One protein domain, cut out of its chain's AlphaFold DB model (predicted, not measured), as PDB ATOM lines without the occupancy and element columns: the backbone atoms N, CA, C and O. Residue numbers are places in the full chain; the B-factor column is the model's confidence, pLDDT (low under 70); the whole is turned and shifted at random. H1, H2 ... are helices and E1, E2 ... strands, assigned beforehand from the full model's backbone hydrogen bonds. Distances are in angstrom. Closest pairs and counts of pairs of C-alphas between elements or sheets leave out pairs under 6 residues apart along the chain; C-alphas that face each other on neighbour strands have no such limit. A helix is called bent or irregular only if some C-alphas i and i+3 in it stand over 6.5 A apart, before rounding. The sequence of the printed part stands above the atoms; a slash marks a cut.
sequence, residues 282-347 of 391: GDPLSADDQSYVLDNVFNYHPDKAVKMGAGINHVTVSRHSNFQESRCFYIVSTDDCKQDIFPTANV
ATOM      1  N   GLY A 282     -52.453   3.469  49.083       75.56
ATOM      2  CA  GLY A 282     -53.751   2.840  49.315       75.56
ATOM      3  C   GLY A 282     -54.738   2.945  48.147       75.56
ATOM      4  O   GLY A 282     -55.713   2.194  48.151       75.56
ATOM      5  N   ASP A 283     -54.475   3.801  47.154       84.69
ATOM      6  CA  ASP A 283     -55.351   3.978  45.989       84.69
ATOM      7  C   ASP A 283     -55.220   2.816  44.982       84.69
ATOM      8  O   ASP A 283     -54.127   2.251  44.819       84.69
ATOM      9  N   PRO A 284     -56.306   2.456  44.268       85.06
ATOM     10  CA  PRO A 284     -56.240   1.545  43.132       85.06
ATOM     11  C   PRO A 284     -55.508   2.199  41.950       85.06
ATOM     12  O   PRO A 284     -55.726   3.366  41.627       85.06
ATOM     13  N   LEU A 285     -54.661   1.425  41.272       85.69
ATOM     14  CA  LEU A 285     -54.007   1.847  40.029       85.69
ATOM     15  C   LEU A 285     -55.028   2.041  38.887       85.69
ATOM     16  O   LEU A 285     -56.123   1.471  38.925       85.69
ATOM     17  N   SER A 286     -54.668   2.784  37.832       87.94
ATOM     18  CA  SER A 286     -55.467   2.821  36.593       87.94
ATOM     19  C   SER A 286     -55.586   1.421  35.983       87.94
ATOM     20  O   SER A 286     -54.653   0.630  36.094       87.94
ATOM     21  N   ALA A 287     -56.693   1.113  35.302       87.56
ATOM     22  CA  ALA A 287     -56.933  -0.202  34.693       87.56
ATOM     23  C   ALA A 287     -55.801  -0.645  33.734       87.56
ATOM     24  O   ALA A 287     -55.429  -1.822  33.708       87.56
ATOM     25  N   ASP A 288     -55.198   0.309  33.018       87.75
ATOM     26  CA  ASP A 288     -54.063   0.061  32.123       87.75
ATOM     27  C   ASP A 288     -52.804  -0.346  32.909       87.75
ATOM     28  O   ASP A 288     -52.181  -1.362  32.611       87.75
ATOM     29  N   ASP A 289     -52.452   0.394  33.970       87.44
ATOM     30  CA  ASP A 289     -51.293   0.074  34.818       87.44
ATOM     31  C   ASP A 289     -51.560  -1.177  35.696       87.44
ATOM     32  O   ASP A 289     -50.620  -1.906  36.015       87.44
ATOM     33  N   GLN A 290     -52.821  -1.479  36.053       87.75
ATOM     34  CA  GLN A 290     -53.210  -2.722  36.740       87.75
ATOM     35  C   GLN A 290     -52.953  -3.947  35.864       87.75
ATOM     36  O   GLN A 290     -52.216  -4.840  36.278       87.75
ATOM     37  N   SER A 291     -53.536  -3.988  34.660       86.12
ATOM     38  CA  SER A 291     -53.320  -5.105  33.730       86.12
ATOM     39  C   SER A 291     -51.838  -5.238  33.379       86.12
ATOM     40  O   SER A 291     -51.289  -6.330  33.474       86.12
ATOM     41  N   TYR A 292     -51.138  -4.124  33.137       85.12
ATOM     42  CA  TYR A 292     -49.697  -4.125  32.886       85.12
ATOM     43  C   TYR A 292     -48.867  -4.759  34.019       85.12
ATOM     44  O   TYR A 292     -47.999  -5.594  33.747       85.12
ATOM     45  N   VAL A 293     -49.121  -4.409  35.287       84.50
ATOM     46  CA  VAL A 293     -48.417  -5.007  36.441       84.50
ATOM     47  C   VAL A 293     -48.793  -6.480  36.622       84.50
ATOM     48  O   VAL A 293     -47.920  -7.298  36.923       84.50
ATOM     49  N   LEU A 294     -50.056  -6.853  36.409       83.19
ATOM     50  CA  LEU A 294     -50.475  -8.250  36.516       83.19
ATOM     51  C   LEU A 294     -49.836  -9.118  35.420       83.19
ATOM     52  O   LEU A 294     -49.222 -10.144  35.725       83.19
ATOM     53  N   ASP A 295     -49.888  -8.672  34.169       84.06
ATOM     54  CA  ASP A 295     -49.426  -9.464  33.033       84.06
ATOM     55  C   ASP A 295     -47.902  -9.599  32.958       84.06
ATOM     56  O   ASP A 295     -47.405 -10.646  32.539       84.06
ATOM     57  N   ASN A 296     -47.159  -8.581  33.406       81.69
ATOM     58  CA  ASN A 296     -45.700  -8.534  33.265       81.69
ATOM     59  C   ASN A 296     -44.923  -8.779  34.569       81.69
ATOM     60  O   ASN A 296     -43.737  -9.095  34.509       81.69
ATOM     61  N   VAL A 297     -45.551  -8.659  35.746       79.62
ATOM     62  CA  VAL A 297     -44.903  -8.948  37.043       79.62
ATOM     63  C   VAL A 297     -45.534 -10.163  37.706       79.62
ATOM     64  O   VAL A 297     -44.839 -11.105  38.081       79.62
ATOM     65  N   PHE A 298     -46.859 -10.167  37.847       78.50
ATOM     66  CA  PHE A 298     -47.542 -11.186  38.638       78.50
ATOM     67  C   PHE A 298     -47.623 -12.553  37.936       78.50
ATOM     68  O   PHE A 298     -47.417 -13.582  38.579       78.50
ATOM     69  N   ASN A 299     -47.815 -12.590  36.613       79.00
ATOM     70  CA  ASN A 299     -47.802 -13.837  35.832       79.00
ATOM     71  C   ASN A 299     -46.488 -14.634  35.940       79.00
ATOM     72  O   ASN A 299     -46.502 -15.852  35.724       79.00
ATOM     73  N   TYR A 300     -45.382 -13.974  36.293       75.56
ATOM     74  CA  TYR A 300     -44.058 -14.572  36.483       75.56
ATOM     75  C   TYR A 300     -43.705 -14.821  37.962       75.56
ATOM     76  O   TYR A 300     -42.634 -15.353  38.253       75.56
ATOM     77  N   HIS A 301     -44.595 -14.488  38.904       70.56
ATOM     78  CA  HIS A 301     -44.413 -14.803  40.320       70.56
ATOM     79  C   HIS A 301     -44.532 -16.328  40.540       70.56
ATOM     80  O   HIS A 301     -45.520 -16.914  40.084       70.56
ATOM     81  N   PRO A 302     -43.599 -16.987  41.263       71.12
ATOM     82  CA  PRO A 302     -43.661 -18.435  41.500       71.12
ATOM     83  C   PRO A 302     -44.981 -18.847  42.169       71.12
ATOM     84  O   PRO A 302     -45.739 -19.651  41.631       71.12
ATOM     85  N   ASP A 303     -45.333 -18.192  43.276       67.56
ATOM     86  CA  ASP A 303     -46.548 -18.482  44.055       67.56
ATOM     87  C   ASP A 303     -47.835 -17.831  43.513       67.56
ATOM     88  O   ASP A 303     -48.773 -17.588  44.277       67.56
ATOM     89  N   LYS A 304     -47.925 -17.518  42.210       74.56
ATOM     90  CA  LYS A 304     -49.092 -16.808  41.643       74.56
ATOM     91  C   LYS A 304     -50.431 -17.499  41.923       74.56
ATOM     92  O   LYS A 304     -51.420 -16.827  42.189       74.56
ATOM     93  N   ALA A 305     -50.461 -18.833  41.938       67.62
ATOM     94  CA  ALA A 305     -51.668 -19.593  42.275       67.62
ATOM     95  C   ALA A 305     -52.114 -19.370  43.734       67.62
ATOM     96  O   ALA A 305     -53.306 -19.258  44.000       67.62
ATOM     97  N   VAL A 306     -51.161 -19.241  44.663       71.69
ATOM     98  CA  VAL A 306     -51.428 -18.964  46.084       71.69
ATOM     99  C   VAL A 306     -51.855 -17.507  46.274       71.69
ATOM    100  O   VAL A 306     -52.811 -17.236  46.994       71.69
ATOM    101  N   LYS A 307     -51.187 -16.564  45.594       71.06
ATOM    102  CA  LYS A 307     -51.470 -15.123  45.705       71.06
ATOM    103  C   LYS A 307     -52.719 -14.650  44.934       71.06
ATOM    104  O   LYS A 307     -53.189 -13.555  45.221       71.06
ATOM    105  N   MET A 308     -53.279 -15.432  44.000       68.50
ATOM    106  CA  MET A 308     -54.599 -15.126  43.410       68.50
ATOM    107  C   MET A 308     -55.769 -15.508  44.324       68.50
ATOM    108  O   MET A 308     -56.762 -14.782  44.357       68.50
ATOM    109  N   GLY A 309     -55.671 -16.625  45.053       69.88
ATOM    110  CA  GLY A 309     -56.758 -17.113  45.908       69.88
ATOM    111  C   GLY A 309     -58.072 -17.300  45.136       69.88
ATOM    112  O   GLY A 309     -58.098 -17.974  44.107       69.88
ATOM    113  N   ALA A 310     -59.155 -16.685  45.622       69.12
ATOM    114  CA  ALA A 310     -60.466 -16.695  44.968       69.12
ATOM    115  C   ALA A 310     -60.571 -15.768  43.735       69.12
ATOM    116  O   ALA A 310     -61.499 -15.914  42.936       69.12
ATOM    117  N   GLY A 311     -59.623 -14.843  43.550       78.44
ATOM    118  CA  GLY A 311     -59.594 -13.891  42.441       78.44
ATOM    119  C   GLY A 311     -58.988 -12.542  42.833       78.44
ATOM    120  O   GLY A 311     -58.985 -12.154  44.001       78.44
ATOM    121  N   ILE A 312     -58.494 -11.804  41.837       82.56
ATOM    122  CA  ILE A 312     -57.986 -10.435  42.000       82.56
ATOM    123  C   ILE A 312     -59.139  -9.445  41.801       82.56
ATOM    124  O   ILE A 312     -59.853  -9.521  40.805       82.56
ATOM    125  N   ASN A 313     -59.303  -8.516  42.744       84.62
ATOM    126  CA  ASN A 313     -60.268  -7.417  42.685       84.62
ATOM    127  C   ASN A 313     -59.605  -6.171  42.069       84.62
ATOM    128  O   ASN A 313     -60.052  -5.683  41.035       84.62
ATOM    129  N   HIS A 314     -58.503  -5.698  42.660       84.19
ATOM    130  CA  HIS A 314     -57.712  -4.583  42.127       84.19
ATOM    131  C   HIS A 314     -56.281  -4.568  42.692       84.19
ATOM    132  O   HIS A 314     -56.004  -5.162  43.735       84.19
ATOM    133  N   VAL A 315     -55.361  -3.861  42.026       86.38
ATOM    134  CA  VAL A 315     -53.989  -3.630  42.524       86.38
ATOM    135  C   VAL A 315     -53.856  -2.219  43.098       86.38
ATOM    136  O   VAL A 315     -54.252  -1.243  42.460       86.38
ATOM    137  N   THR A 316     -53.264  -2.112  44.288       87.38
ATOM    138  CA  THR A 316     -52.949  -0.850  44.981       87.38
ATOM    139  C   THR A 316     -51.441  -0.675  45.161       87.38
ATOM    140  O   THR A 316     -50.695  -1.655  45.221       87.38
ATOM    141  N   VAL A 317     -50.978   0.569  45.284       85.94
ATOM    142  CA  VAL A 317     -49.620   0.894  45.763       85.94
ATOM    143  C   VAL A 317     -49.708   1.271  47.236       85.94
ATOM    144  O   VAL A 317     -50.625   1.984  47.624       85.94
ATOM    145  N   SER A 318     -48.772   0.830  48.075       82.25
ATOM    146  CA  SER A 318     -48.653   1.345  49.447       82.25
ATOM    147  C   SER A 318     -47.217   1.265  49.967       82.25
ATOM    148  O   SER A 318     -46.372   0.572  49.396       82.25
ATOM    149  N   ARG A 319     -46.927   1.978  51.057       80.31
ATOM    150  CA  ARG A 319     -45.622   1.950  51.735       80.31
ATOM    151  C   ARG A 319     -45.462   0.655  52.523       80.31
ATOM    152  O   ARG A 319     -46.375   0.231  53.230       80.31
ATOM    153  N   HIS A 320     -44.289   0.039  52.422       72.00
ATOM    154  CA  HIS A 320     -44.013  -1.222  53.100       72.00
ATOM    155  C   HIS A 320     -43.892  -1.011  54.618       72.00
ATOM    156  O   HIS A 320     -43.171  -0.116  55.060       72.00
ATOM    157  N   SER A 321     -44.533  -1.859  55.433       69.69
ATOM    158  CA  SER A 321     -44.570  -1.711  56.904       69.69
ATOM    159  C   SER A 321     -43.179  -1.580  57.529       69.69
ATOM    160  O   SER A 321     -42.960  -0.759  58.419       69.69
ATOM    161  N   ASN A 322     -42.231  -2.369  57.019       63.22
ATOM    162  CA  ASN A 322     -40.863  -2.454  57.530       63.22
ATOM    163  C   ASN A 322     -39.911  -1.457  56.839       63.22
ATOM    164  O   ASN A 322     -38.798  -1.251  57.311       63.22
ATOM    165  N   PHE A 323     -40.331  -0.845  55.723       64.38
ATOM    166  CA  PHE A 323     -39.524   0.080  54.924       64.38
ATOM    167  C   PHE A 323     -40.378   1.272  54.496       64.38
ATOM    168  O   PHE A 323     -40.861   1.339  53.370       64.38
ATOM    169  N   GLN A 324     -40.542   2.241  55.396       65.00
ATOM    170  CA  GLN A 324     -41.379   3.418  55.145       65.00
ATOM    171  C   GLN A 324     -40.879   4.297  53.982       65.00
ATOM    172  O   GLN A 324     -41.635   5.133  53.494       65.00
ATOM    173  N   GLU A 325     -39.638   4.129  53.526       62.94
ATOM    174  CA  GLU A 325     -39.080   4.813  52.349       62.94
ATOM    175  C   GLU A 325     -39.355   4.069  51.026       62.94
ATOM    176  O   GLU A 325     -39.096   4.604  49.953       62.94
ATOM    177  N   SER A 326     -39.889   2.843  51.078       73.00
ATOM    178  CA  SER A 326     -40.170   2.000  49.909       73.00
ATOM    179  C   SER A 326     -41.669   1.798  49.700       73.00
ATOM    180  O   SER A 326     -42.411   1.510  50.641       73.00
ATOM    181  N   ARG A 327     -42.110   1.901  48.442       79.12
ATOM    182  CA  ARG A 327     -43.475   1.569  48.016       79.12
ATOM    183  C   ARG A 327     -43.502   0.228  47.290       79.12
ATOM    184  O   ARG A 327     -42.584  -0.085  46.535       79.12
ATOM    185  N   CYS A 328     -44.551  -0.550  47.524       80.56
ATOM    186  CA  CYS A 328     -44.754  -1.885  46.970       80.56
ATOM    187  C   CYS A 328     -46.168  -2.015  46.389       80.56
ATOM    188  O   CYS A 328     -47.084  -1.294  46.792       80.56
ATOM    189  N   PHE A 329     -46.347  -2.954  45.458       84.56
ATOM    190  CA  PHE A 329     -47.671  -3.339  44.976       84.56
ATOM    191  C   PHE A 329     -48.334  -4.331  45.932       84.56
ATOM    192  O   PHE A 329     -47.700  -5.287  46.390       84.56
ATOM    193  N   TYR A 330     -49.627  -4.123  46.162       84.75
ATOM    194  CA  TYR A 330     -50.504  -5.007  46.915       84.75
ATOM    195  C   TYR A 330     -51.711  -5.377  46.054       84.75
ATOM    196  O   TYR A 330     -52.472  -4.504  45.627       84.75
ATOM    197  N   ILE A 331     -51.890  -6.674  45.823       86.69
ATOM    198  CA  ILE A 331     -53.113  -7.250  45.270       86.69
ATOM    199  C   ILE A 331     -54.171  -7.219  46.365       86.69
ATOM    200  O   ILE A 331     -53.938  -7.701  47.473       86.69
ATOM    201  N   VAL A 332     -55.333  -6.661  46.053       85.31
ATOM    202  CA  VAL A 332     -56.549  -6.840  46.841       85.31
ATOM    203  C   VAL A 332     -57.346  -7.946  46.164       85.31
ATOM    204  O   VAL A 332     -57.668  -7.843  44.978       85.31
ATOM    205  N   SER A 333     -57.614  -9.029  46.887       84.19
ATOM    206  CA  SER A 333     -58.434 -10.143  46.403       84.19
ATOM    207  C   SER A 333     -59.927  -9.794  46.408       84.19
ATOM    208  O   SER A 333     -60.341  -8.781  46.974       84.19
ATOM    209  N   THR A 334     -60.762 -10.649  45.813       83.38
ATOM    210  CA  THR A 334     -62.235 -10.576  45.935       83.38
ATOM    211  C   THR A 334     -62.723 -10.609  47.382       83.38
ATOM    212  O   THR A 334     -63.774 -10.057  47.685       83.38
ATOM    213  N   ASP A 335     -61.932 -11.204  48.272       77.19
ATOM    214  CA  ASP A 335     -62.238 -11.395  49.693       77.19
ATOM    215  C   ASP A 335     -61.698 -10.231  50.562       77.19
ATOM    216  O   ASP A 335     -61.394 -10.415  51.743       77.19
ATOM    217  N   ASP A 336     -61.456  -9.065  49.943       73.69
ATOM    218  CA  ASP A 336     -60.821  -7.837  50.475       73.69
ATOM    219  C   ASP A 336     -59.453  -8.022  51.175       73.69
ATOM    220  O   ASP A 336     -58.871  -7.087  51.739       73.69
ATOM    221  N   CYS A 337     -58.882  -9.222  51.092       75.06
ATOM    222  CA  CYS A 337     -57.566  -9.550  51.618       75.06
ATOM    223  C   CYS A 337     -56.469  -8.869  50.789       75.06
ATOM    224  O   CYS A 337     -56.441  -8.986  49.565       75.06
ATOM    225  N   LYS A 338     -55.550  -8.164  51.462       79.94
ATOM    226  CA  LYS A 338     -54.425  -7.467  50.824       79.94
ATOM    227  C   LYS A 338     -53.156  -8.311  50.903       79.94
ATOM    228  O   LYS A 338     -52.614  -8.497  51.990       79.94
ATOM    229  N   GLN A 339     -52.668  -8.774  49.758       77.19
ATOM    230  CA  GLN A 339     -51.443  -9.554  49.623       77.19
ATOM    231  C   GLN A 339     -50.373  -8.742  48.885       77.19
ATOM    232  O   GLN A 339     -50.630  -8.142  47.846       77.19
ATOM    233  N   ASP A 340     -49.152  -8.730  49.405       77.06
ATOM    234  CA  ASP A 340     -47.984  -8.151  48.740       77.06
ATOM    235  C   ASP A 340     -47.611  -8.906  47.447       77.06
ATOM    236  O   ASP A 340     -47.668 -10.136  47.393       77.06
ATOM    237  N   ILE A 341     -47.169  -8.193  46.405       71.00
ATOM    238  CA  ILE A 341     -46.488  -8.823  45.252       71.00
ATOM    239  C   ILE A 341     -44.983  -8.994  45.538       71.00
ATOM    240  O   ILE A 341     -44.331  -9.857  44.957       71.00
ATOM    241  N   PHE A 342     -44.427  -8.196  46.457       63.94
ATOM    242  CA  PHE A 342     -43.002  -8.186  46.785       63.94
ATOM    243  C   PHE A 342     -42.777  -8.426  48.284       63.94
ATOM    244  O   PHE A 342     -42.901  -7.471  49.059       63.94
ATOM    245  N   PRO A 343     -42.391  -9.645  48.706       47.09
ATOM    246  CA  PRO A 343     -41.961  -9.861  50.078       47.09
ATOM    247  C   PRO A 343     -40.716  -9.019  50.386       47.09
ATOM    248  O   PRO A 343     -39.801  -8.894  49.568       47.09
ATOM    249  N   THR A 344     -40.732  -8.422  51.580       44.75
ATOM    250  CA  THR A 344     -39.669  -7.653  52.253       44.75
ATOM    251  C   THR A 344     -38.250  -7.843  51.675       44.75
ATOM    252  O   THR A 344     -37.670  -8.916  51.799       44.75
ATOM    253  N   ALA A 345     -37.648  -6.752  51.175       42.22
ATOM    254  CA  ALA A 345     -36.234  -6.628  50.766       42.22
ATOM    255  C   ALA A 345     -35.787  -7.338  49.462       42.22
ATOM    256  O   ALA A 345     -34.809  -8.086  49.450       42.22
ATOM    257  N   ASN A 346     -36.404  -6.997  48.323       46.25
ATOM    258  CA  ASN A 346     -35.915  -7.399  46.997       46.25
ATOM    259  C   ASN A 346     -35.197  -6.259  46.242       46.25
ATOM    260  O   ASN A 346     -35.825  -5.353  45.694       46.25
ATOM    261  N   VAL A 347     -33.865  -6.355  46.144       41.94
ATOM    262  CA  VAL A 347     -33.105  -5.775  45.022       41.94
ATOM    263  C   VAL A 347     -33.114  -6.809  43.904       41.94
ATOM    264  O   VAL A 347     -32.572  -7.897  44.089       41.94
TER     265      VAL A 347
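What this domain is: This is residues 282 to 347 of the 391 residues of an uncharacterized protein of Populus trichocarpa (UniProt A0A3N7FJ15). A bent hairpin of two long strands, E1 and E2, with short E3 beside E2, makes a small sheet; H1 crosses over one face, and little H2 grazes the sheet. The printed part has 66 residues, in the order H1 H2 E1 E2 E3, class mixed. The antiparallel sheet, order E1 - E2 - E3, is compact with the rest: radius of gyration of the C-alphas 11.4 A, spans 29 by 25 by 22 A.

How they stand to each other: H1, residues 287 to 296, is on the sheet, its closest C-alphas to E1, residues 312 to 320, being Gln 290 and Val 315, 5.9 A. H2, residues 304 to 308, is apart from H1. E1 and E2, residues 323 to 333, form an antiparallel hairpin, with N 316 and O 330 at 2.9 A. E2 and E3, residues 338 to 340, form another, with N 331 and O 339 at 2.8 A. In H1 and H2 every O i to N i+4 pair is within hydrogen-bond range.

Where its parts are: H1, 14.1 A, begins at C-alpha 287 (-56.933, -0.202, 34.693). E1, 20.1 A, bends at 317; E2, 23.1 A, at 326. E3 ends at C-alpha 340 (-47.984, -8.151, 48.740).

The domain as a whole: The printed part has no cut and no long link. Residues 321 to 325 and 342 to 347 are among those under pLDDT 70.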